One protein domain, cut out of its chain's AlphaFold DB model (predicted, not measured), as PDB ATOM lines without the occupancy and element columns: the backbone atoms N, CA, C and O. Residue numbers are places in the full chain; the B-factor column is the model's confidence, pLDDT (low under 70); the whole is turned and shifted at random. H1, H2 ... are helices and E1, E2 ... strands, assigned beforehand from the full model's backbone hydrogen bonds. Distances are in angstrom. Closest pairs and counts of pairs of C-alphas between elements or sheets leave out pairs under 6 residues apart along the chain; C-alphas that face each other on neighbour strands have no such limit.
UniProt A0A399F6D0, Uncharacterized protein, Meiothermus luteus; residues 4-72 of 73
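What this domain is: This is residues 4 to 72 of the 73 residues of an uncharacterized protein of Meiothermus luteus (UniProt A0A399F6D0). What shape do these atoms make? One twisted sheet of five strands, a meander in which each strand is the antiparallel neighbour of the one before, curls round a single helix, H1, at the end of the series. The long loop of residues 29 to 42, between E3 and E4, lies toward one end of the longest axis. What is it made of, and how large is it? The printed part has 69 residues, with E1 E2 E3 E4 E5 H1 along the chain, the sheet order E1 - E2 - E3 - E4 - E5, and the class mostly strand. It is compact, with a radius of gyration of the C-alphas of 11.3 A, yet elongated in outline, with spans of 35 by 21 by 18 A.

How they stand to each other: How do the first strands pair? E1, residues 4 to 8, is an edge strand and forms a hairpin with E2, residues 11 to 19, at 156 degrees, with N 6 and O 14 2.8 A apart. E2 forms a hairpin with E3, residues 22 to 28, at 165 degrees, with N 17 and O 24 2.9 A apart. How does the sheet go on? E3 and E4, residues 43 to 50, are a hairpin at 154 degrees, with N 27 and O 47 2.8 A apart. E4 and the other edge strand, E5, residues 53 to 61, are a hairpin at 157 degrees, with N 46 and O 58 2.8 A apart; E5 bends by 65 degrees at residue 58. E1 and E5 are apart. Where is the helix? H1, residues 62 to 70, is on the sheet, and the closest C-alphas of H1 and E4 are those of Leu 69 and Leu 48, 6.2 A apart. The closest C-alphas of H1 and E3 are those of Thr 66 and Val 26, 6.4 A apart. In H1 every O i to N i+4 pair is within hydrogen-bond range.

Where its parts are: Where do the strands run? E1 begins at C-alpha 4 (-5.518, 17.235, 15.084) and is 12.6 A long, E2 24.3 A and E3 19.5 A. E4 begins at C-alpha 43 (-6.592, 24.926, -1.142) and is 21.0 A long, and E5 20.6 A. Where does the helix end? H1, 12.4 A long, ends at C-alpha 70 (4.725, 11.993, 5.435).

The domain as a whole: How far does it reach? The two C-alphas farthest apart, those of Gly 21 and His 36, are 35.7 A apart. Are there cuts or long links? The printed part has no cut; the link E3 to E4, 14 residues, is long, and the other links are tight. Where is confidence low? The mean pLDDT of the printed part is 82.5, and residues 30 to 41 of this model are under 70.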
ATOM      1  N   SER A   4      -4.673  16.198  14.515       86.12
ATOM      2  CA  SER A   4      -5.518  17.235  15.084       86.12
ATOM      3  C   SER A   4      -5.510  18.431  14.151       86.12
ATOM      4  O   SER A   4      -4.451  18.961  13.811       86.12
ATOM      5  N   ASP A   5      -6.698  18.843  13.728       86.75
ATOM      6  CA  ASP A   5      -6.862  20.045  12.923       86.75
ATOM      7  C   ASP A   5      -6.692  21.276  13.810       86.75
ATOM      8  O   ASP A   5      -7.270  21.373  14.894       86.75
ATOM      9  N   LEU A   6      -5.863  22.207  13.353       83.19
ATOM     10  CA  LEU A   6      -5.652  23.495  13.992       83.19
ATOM     11  C   LEU A   6      -6.708  24.443  13.429       83.19
ATOM     12  O   LEU A   6      -6.630  24.819  12.261       83.19
ATOM     13  N   ILE A   7      -7.708  24.790  14.236       82.75
ATOM     14  CA  ILE A   7      -8.829  25.646  13.833       82.75
ATOM     15  C   ILE A   7      -8.888  26.841  14.781       82.75
ATOM     16  O   ILE A   7      -8.963  26.666  15.996       82.75
ATOM     17  N   GLU A   8      -8.888  28.051  14.231       79.88
ATOM     18  CA  GLU A   8      -9.031  29.299  14.984       79.88
ATOM     19  C   GLU A   8     -10.043  30.195  14.274       79.88
ATOM     20  O   GLU A   8     -10.021  30.292  13.057       79.88
ATOM     21  N   ASN A   9     -10.965  30.828  15.009       77.25
ATOM     22  CA  ASN A   9     -11.992  31.712  14.430       77.25
ATOM     23  C   ASN A   9     -12.795  31.092  13.266       77.25
ATOM     24  O   ASN A   9     -13.248  31.802  12.372       77.25
ATOM     25  N   ASN A  10     -13.015  29.770  13.302       74.69
ATOM     26  CA  ASN A  10     -13.671  29.003  12.234       74.69
ATOM     27  C   ASN A  10     -12.862  28.921  10.918       74.69
ATOM     28  O   ASN A  10     -13.404  28.541   9.881       74.69
ATOM     29  N   GLU A  11     -11.568  29.242  10.965       73.44
ATOM     30  CA  GLU A  11     -10.606  29.102   9.876       73.44
ATOM     31  C   GLU A  11      -9.652  27.936  10.161       73.44
ATOM     32  O   GLU A  11      -9.110  27.793  11.262       73.44
ATOM     33  N   LEU A  12      -9.436  27.082   9.158       80.75
ATOM     34  CA  LEU A  12      -8.446  26.012   9.224       80.75
ATOM     35  C   LEU A  12      -7.042  26.619   9.100       80.75
ATOM     36  O   LEU A  12      -6.616  27.031   8.021       80.75
ATOM     37  N   LEU A  13      -6.306  26.627  10.208       84.50
ATOM     38  CA  LEU A  13      -4.919  27.076  10.275       84.50
ATOM     39  C   LEU A  13      -3.922  25.979   9.904       84.50
ATOM     40  O   LEU A  13      -2.759  26.280   9.631       84.50
ATOM     41  N   GLY A  14      -4.328  24.710   9.918       88.81
ATOM     42  CA  GLY A  14      -3.415  23.614   9.632       88.81
ATOM     43  C   GLY A  14      -3.804  22.282  10.243       88.81
ATOM     44  O   GLY A  14      -4.923  22.082  10.699       88.81
ATOM     45  N   ARG A  15      -2.837  21.370  10.275       91.44
ATOM     46  CA  ARG A  15      -2.953  20.048  10.884       91.44
ATOM     47  C   ARG A  15      -1.667  19.694  11.599       91.44
ATOM     48  O   ARG A  15      -0.589  19.793  11.025       91.44
ATOM     49  N   TRP A  16      -1.800  19.237  12.829       93.56
ATOM     50  CA  TRP A  16      -0.718  18.657  13.605       93.56
ATOM     51  C   TRP A  16      -0.899  17.145  13.699       93.56
ATOM     52  O   TRP A  16      -2.024  16.665  13.834       93.56
ATOM     53  N   PHE A  17       0.180  16.378  13.609       93.19
ATOM     54  CA  PHE A  17       0.147  14.933  13.797       93.19
ATOM     55  C   PHE A  17       1.508  14.387  14.226       93.19
ATOM     56  O   PHE A  17       2.551  14.961  13.933       93.19
ATOM     57  N   TYR A  18       1.494  13.228  14.885       92.00
ATOM     58  CA  TYR A  18       2.713  12.506  15.247       92.00
ATOM     59  C   TYR A  18       2.950  11.338  14.288       92.00
ATOM     60  O   TYR A  18       2.069  10.481  14.114       92.00
ATOM     61  N   TYR A  19       4.130  11.286  13.668       91.69
ATOM     62  CA  TYR A  19       4.479  10.266  12.677       91.69
ATOM     63  C   TYR A  19       5.934   9.814  12.821       91.69
ATOM     64  O   TYR A  19       6.835  10.635  12.929       91.69
ATOM     65  N   GLN A  20       6.158   8.493  12.857       88.69
ATOM     66  CA  GLN A  20       7.486   7.863  12.989       88.69
ATOM     67  C   GLN A  20       8.395   8.446  14.093       88.69
ATOM     68  O   GLN A  20       9.613   8.504  13.951       88.69
ATOM     69  N   GLY A  21       7.821   8.862  15.223       90.44
ATOM     70  CA  GLY A  21       8.608   9.423  16.323       90.44
ATOM     71  C   GLY A  21       8.879  10.927  16.216       90.44
ATOM     72  O   GLY A  21       9.652  11.443  17.017       90.44
ATOM     73  N   ARG A  22       8.277  11.609  15.235       91.19
ATOM     74  CA  ARG A  22       8.487  13.031  14.956       91.19
ATOM     75  C   ARG A  22       7.204  13.835  15.045       91.19
ATOM     76  O   ARG A  22       6.116  13.351  14.709       91.19
ATOM     77  N   ASP A  23       7.366  15.081  15.463       92.69
ATOM     78  CA  ASP A  23       6.295  16.065  15.498       92.69
ATOM     79  C   ASP A  23       6.107  16.676  14.108       92.69
ATOM     80  O   ASP A  23       7.068  17.171  13.523       92.69
ATOM     81  N   CYS A  24       4.903  16.607  13.547       94.06
ATOM     82  CA  CYS A  24       4.634  17.058  12.185       94.06
ATOM     83  C   CYS A  24       3.538  18.116  12.194       94.06
ATOM     84  O   CYS A  24       2.436  17.876  12.694       94.06
ATOM     85  N   VAL A  25       3.805  19.269  11.584       94.31
ATOM     86  CA  VAL A  25       2.826  20.349  11.438       94.31
ATOM     87  C   VAL A  25       2.712  20.730   9.968       94.31
ATOM     88  O   VAL A  25       3.699  20.950   9.276       94.31
ATOM     89  N   VAL A  26       1.481  20.842   9.489       93.38
ATOM     90  CA  VAL A  26       1.139  21.448   8.205       93.38
ATOM     91  C   VAL A  26       0.399  22.734   8.522       93.38
ATOM     92  O   VAL A  26      -0.755  22.677   8.927       93.38
ATOM     93  N   ARG A  27       1.049  23.890   8.392       91.38
ATOM     94  CA  ARG A  27       0.494  25.193   8.787       91.38
ATOM     95  C   ARG A  27       0.181  26.055   7.572       91.38
ATOM     96  O   ARG A  27       0.983  26.143   6.650       91.38
ATOM     97  N   ALA A  28      -0.958  26.730   7.565       88.69
ATOM     98  CA  ALA A  28      -1.290  27.724   6.557       88.69
ATOM     99  C   ALA A  28      -0.308  28.910   6.618       88.69
ATOM    100  O   ALA A  28      -0.070  29.481   7.680       88.69
ATOM    101  N   VAL A  29       0.276  29.286   5.476       83.44
ATOM    102  CA  VAL A  29       1.210  30.430   5.362       83.44
ATOM    103  C   VAL A  29       0.472  31.743   5.089       83.44
ATOM    104  O   VAL A  29       0.967  32.815   5.426       83.44
ATOM    105  N   SER A  30      -0.716  31.655   4.497       69.62
ATOM    106  CA  SER A  30      -1.618  32.770   4.203       69.62
ATOM    107  C   SER A  30      -3.053  32.326   4.465       69.62
ATOM    108  O   SER A  30      -3.307  31.122   4.512       69.62
ATOM    109  N   ALA A  31      -3.982  33.285   4.578       60.50
ATOM    110  CA  ALA A  31      -5.414  33.010   4.691       60.50
ATOM    111  C   ALA A  31      -5.836  31.968   3.643       60.50
ATOM    112  O   ALA A  31      -5.743  32.209   2.433       60.50
ATOM    113  N   VAL A  32      -6.230  30.788   4.118       63.22
ATOM    114  CA  VAL A  32      -6.671  29.691   3.264       63.22
ATOM    115  C   VAL A  32      -8.019  30.114   2.715       63.22
ATOM    116  O   VAL A  32      -8.975  30.292   3.467       63.22
ATOM    117  N   ARG A  33      -8.109  30.339   1.402       56.03
ATOM    118  CA  ARG A  33      -9.403  30.617   0.786       56.03
ATOM    119  C   ARG A  33     -10.205  29.326   0.839       56.03
ATOM    120  O   ARG A  33     -10.029  28.445   0.004       56.03
ATOM    121  N   ALA A  34     -11.085  29.225   1.829       52.88
ATOM    122  CA  ALA A  34     -12.187  28.286   1.801       52.88
ATOM    123  C   ALA A  34     -13.104  28.698   0.641       52.88
ATOM    124  O   ALA A  34     -14.049  29.472   0.817       52.88
ATOM    125  N   GLU A  35     -12.805  28.255  -0.580       48.81
ATOM    126  CA  GLU A  35     -13.839  28.251  -1.605       48.81
ATOM    127  C   GLU A  35     -14.986  27.388  -1.069       48.81
ATOM    128  O   GLU A  35     -14.791  26.260  -0.615       48.81
ATOM    129  N   HIS A  36     -16.176  27.988  -1.011       41.31
ATOM    130  CA  HIS A  36     -17.366  27.376  -0.442       41.31
ATOM    131  C   HIS A  36     -17.644  26.034  -1.126       41.31
ATOM    132  O   HIS A  36     -18.088  26.000  -2.271       41.31
ATOM    133  N   GLY A  37     -17.464  24.933  -0.398       39.66
ATOM    134  CA  GLY A  37     -18.020  23.654  -0.822       39.66
ATOM    135  C   GLY A  37     -17.309  22.430  -0.274       39.66
ATOM    136  O   GLY A  37     -16.674  21.721  -1.042       39.66
ATOM    137  N   ARG A  38     -17.570  22.114   1.002       42.31
ATOM    138  CA  ARG A  38     -17.205  20.877   1.731       42.31
ATOM    139  C   ARG A  38     -15.827  20.913   2.400       42.31
ATOM    140  O   ARG A  38     -14.813  21.154   1.760       42.31
ATOM    141  N   ALA A  39     -15.825  20.611   3.700       46.56
ATOM    142  CA  ALA A  39     -14.620  20.297   4.460       46.56
ATOM    143  C   ALA A  39     -13.802  19.218   3.722       46.56
ATOM    144  O   ALA A  39     -14.380  18.216   3.290       46.56
ATOM    145  N   GLY A  40     -12.498  19.438   3.549       52.19
ATOM    146  CA  GLY A  40     -11.578  18.542   2.838       52.19
ATOM    147  C   GLY A  40     -11.037  19.069   1.500       52.19
ATOM    148  O   GLY A  40     -10.193  18.411   0.896       52.19
ATOM    149  N   TYR A  41     -11.475  20.242   1.030       60.41
ATOM    150  CA  TYR A  41     -11.021  20.847  -0.236       60.41
ATOM    151  C   TYR A  41     -10.304  22.187  -0.057       60.41
ATOM    152  O   TYR A  41     -10.093  22.906  -1.030       60.41
ATOM    153  N   GLU A  42      -9.906  22.536   1.164       73.06
ATOM    154  CA  GLU A  42      -9.187  23.771   1.448       73.06
ATOM    155  C   GLU A  42      -7.864  23.826   0.672       73.06
ATOM    156  O   GLU A  42      -6.915  23.100   0.985       73.06
ATOM    157  N   VAL A  43      -7.800  24.687  -0.349       78.31
ATOM    158  CA  VAL A  43      -6.592  24.926  -1.142       78.31
ATOM    159  C   VAL A  43      -5.881  26.166  -0.619       78.31
ATOM    160  O   VAL A  43      -6.459  27.246  -0.500       78.31
ATOM    161  N   GLY A  44      -4.595  26.020  -0.325       83.88
ATOM    162  CA  GLY A  44      -3.776  27.101   0.193       83.88
ATOM    163  C   GLY A  44      -2.290  26.825   0.044       83.88
ATOM    164  O   GLY A  44      -1.865  25.793  -0.480       83.88
ATOM    165  N   THR A  45      -1.487  27.781   0.502       88.75
ATOM    166  CA  THR A  45      -0.054  27.573   0.698       88.75
ATOM    167  C   THR A  45       0.176  27.066   2.114       88.75
ATOM    168  O   THR A  45      -0.134  27.763   3.080       88.75
ATOM    169  N   TRP A  46       0.758  25.878   2.222       91.56
ATOM    170  CA  TRP A  46       1.053  25.196   3.474       91.56
ATOM    171  C   TRP A  46       2.561  25.146   3.714       91.56
ATOM    172  O   TRP A  46       3.325  24.767   2.826       91.56
ATOM    173  N   ALA A  47       2.993  25.518   4.910       94.06
ATOM    174  CA  ALA A  47       4.314  25.243   5.444       94.06
ATOM    175  C   ALA A  47       4.296  23.854   6.076       94.06
ATOM    176  O   ALA A  47       3.432  23.547   6.895       94.06
ATOM    177  N   LEU A  48       5.246  23.024   5.674       94.88
ATOM    178  CA  LEU A  48       5.478  21.714   6.251       94.88
ATOM    179  C   LEU A  48       6.589  21.856   7.286       94.88
ATOM    180  O   LEU A  48       7.676  22.328   6.948       94.88
ATOM    181  N   GLU A  49       6.327  21.456   8.521       95.25
ATOM    182  CA  GLU A  49       7.263  21.538   9.637       95.25
ATOM    183  C   GLU A  49       7.441  20.146  10.257       95.25
ATOM    184  O   GLU A  49       6.464  19.423  10.460       95.25
ATOM    185  N   VAL A  50       8.688  19.774  10.547       94.06
ATOM    186  CA  VAL A  50       9.049  18.542  11.263       94.06
ATOM    187  C   VAL A  50       9.906  18.927  12.457       94.06
ATOM    188  O   VAL A  50      10.884  19.653  12.289       94.06
ATOM    189  N   ASP A  51       9.531  18.480  13.653       93.56
ATOM    190  CA  ASP A  51      10.209  18.794  14.916       93.56
ATOM    191  C   ASP A  51      10.423  20.315  15.109       93.56
ATOM    192  O   ASP A  51      11.451  20.774  15.606       93.56
ATOM    193  N   GLY A  52       9.448  21.118  14.662       90.56
ATOM    194  CA  GLY A  52       9.483  22.585  14.720       90.56
ATOM    195  C   GLY A  52      10.334  23.273  13.642       90.56
ATOM    196  O   GLY A  52      10.493  24.493  13.681       90.56
ATOM    197  N   VAL A  53      10.875  22.531  12.671       93.12
ATOM    198  CA  VAL A  53      11.678  23.076  11.567       93.12
ATOM    199  C   VAL A  53      10.882  23.043  10.267       93.12
ATOM    200  O   VAL A  53      10.451  21.979   9.828       93.12
ATOM    201  N   MET A  54      10.731  24.194   9.604       93.00
ATOM    202  CA  MET A  54      10.098  24.263   8.284       93.00
ATOM    203  C   MET A  54      10.973  23.564   7.234       93.00
ATOM    204  O   MET A  54      12.083  24.012   6.948       93.00
ATOM    205  N   VAL A  55      10.453  22.500   6.627       94.12
ATOM    206  CA  VAL A  55      11.162  21.709   5.610       94.12
ATOM    207  C   VAL A  55      10.785  22.103   4.187       94.12
ATOM    208  O   VAL A  55      11.616  22.031   3.285       94.12
ATOM    209  N   GLU A  56       9.537  22.513   3.951       93.31
ATOM    210  CA  GLU A  56       9.054  22.853   2.610       93.31
ATOM    211  C   GLU A  56       7.813  23.752   2.677       93.31
ATOM    212  O   GLU A  56       7.101  23.785   3.680       93.31
ATOM    213  N   ARG A  57       7.533  24.473   1.587       92.69
ATOM    214  CA  ARG A  57       6.243  25.130   1.352       92.69
ATOM    215  C   ARG A  57       5.602  24.555   0.105       92.69
ATOM    216  O   ARG A  57       6.254  24.463  -0.932       92.69
ATOM    217  N   VAL A  58       4.326  24.205   0.199       90.69
ATOM    218  CA  VAL A  58       3.583  23.560  -0.884       90.69
ATOM    219  C   VAL A  58       2.253  24.260  -1.107       90.69
ATOM    220  O   VAL A  58       1.593  24.676  -0.159       90.69
ATOM    221  N   TYR A  59       1.858  24.408  -2.367       88.12
ATOM    222  CA  TYR A  59       0.521  24.867  -2.731       88.12
ATOM    223  C   TYR A  59      -0.352  23.657  -3.057       88.12
ATOM    224  O   TYR A  59       0.066  22.786  -3.820       88.12
ATOM    225  N   GLY A  60      -1.550  23.590  -2.484       87.06
ATOM    226  CA  GLY A  60      -2.477  22.486  -2.718       87.06
ATOM    227  C   GLY A  60      -3.475  22.318  -1.582       87.06
ATOM    228  O   GLY A  60      -3.687  23.240  -0.795       87.06
ATOM    229  N   THR A  61      -4.086  21.139  -1.495       88.12
ATOM    230  CA  THR A  61      -4.999  20.810  -0.394       88.12
ATOM    231  C   THR A  61      -4.238  20.458   0.883       88.12
ATOM    232  O   THR A  61      -3.104  19.971   0.813       88.12
ATOM    233  N   LEU A  62      -4.870  20.639   2.049       87.31
ATOM    234  CA  LEU A  62      -4.300  20.205   3.334       87.31
ATOM    235  C   LEU A  62      -3.917  18.716   3.309       87.31
ATOM    236  O   LEU A  62      -2.856  18.331   3.803       87.31
ATOM    237  N   GLU A  63      -4.755  17.865   2.715       88.50
ATOM    238  CA  GLU A  63      -4.476  16.431   2.606       88.50
ATOM    239  C   GLU A  63      -3.259  16.132   1.726       88.50
ATOM    240  O   GLU A  63      -2.411  15.323   2.107       88.50
ATOM    241  N   ALA A  64      -3.131  16.804   0.577       89.94
ATOM    242  CA  ALA A  64      -1.970  16.643  -0.294       89.94
ATOM    243  C   ALA A  64      -0.684  17.117   0.400       89.94
ATOM    244  O   ALA A  64       0.340  16.435   0.336       89.94
ATOM    245  N   ALA A  65      -0.750  18.242   1.117       91.31
ATOM    246  CA  ALA A  65       0.351  18.758   1.923       91.31
ATOM    247  C   ALA A  65       0.741  17.789   3.057       91.31
ATOM    248  O   ALA A  65       1.922  17.510   3.254       91.31
ATOM    249  N   THR A  66      -0.250  17.205   3.736       91.44
ATOM    250  CA  THR A  66      -0.055  16.195   4.789       91.44
ATOM    251  C   THR A  66       0.628  14.943   4.245       91.44
ATOM    252  O   THR A  66       1.626  14.494   4.807       91.44
ATOM    253  N   ARG A  67       0.138  14.391   3.126       92.00
ATOM    254  CA  ARG A  67       0.758  13.227   2.474       92.00
ATOM    255  C   ARG A  67       2.204  13.522   2.083       92.00
ATOM    256  O   ARG A  67       3.079  12.708   2.351       92.00
ATOM    257  N   ARG A  68       2.463  14.704   1.530       92.25
ATOM    258  CA  ARG A  68       3.804  15.110   1.110       92.25
ATOM    259  C   ARG A  68       4.782  15.281   2.273       92.25
ATOM    260  O   ARG A  68       5.968  15.021   2.103       92.25
ATOM    261  N   LEU A  69       4.300  15.702   3.444       91.94
ATOM    262  CA  LEU A  69       5.109  15.744   4.664       91.94
ATOM    263  C   LEU A  69       5.466  14.334   5.143       91.94
ATOM    264  O   LEU A  69       6.620  14.081   5.464       91.94
ATOM    265  N   ILE A  70       4.504  13.409   5.108       92.06
ATOM    266  CA  ILE A  70       4.725  11.993   5.435       92.06
ATOM    267  C   ILE A  70       5.759  11.360   4.497       92.06
ATOM    268  O   ILE A  70       6.625  10.635   4.960       92.06
ATOM    269  N   GLU A  71       5.714  11.654   3.195       91.75
ATOM    270  CA  GLU A  71       6.690  11.141   2.215       91.75
ATOM    271  C   GLU A  71       8.124  11.660   2.435       91.75
ATOM    272  O   GLU A  71       9.063  11.139   1.834       91.75
ATOM    273  N   LYS A  72       8.306  12.694   3.266       84.56
ATOM    274  CA  LYS A  72       9.611  13.292   3.582       84.56
ATOM    275  C   LYS A  72      10.198  12.840   4.921       84.56
ATOM    276  O   LYS A  72      11.345  13.193   5.196       84.56
TER     277      LYS A  72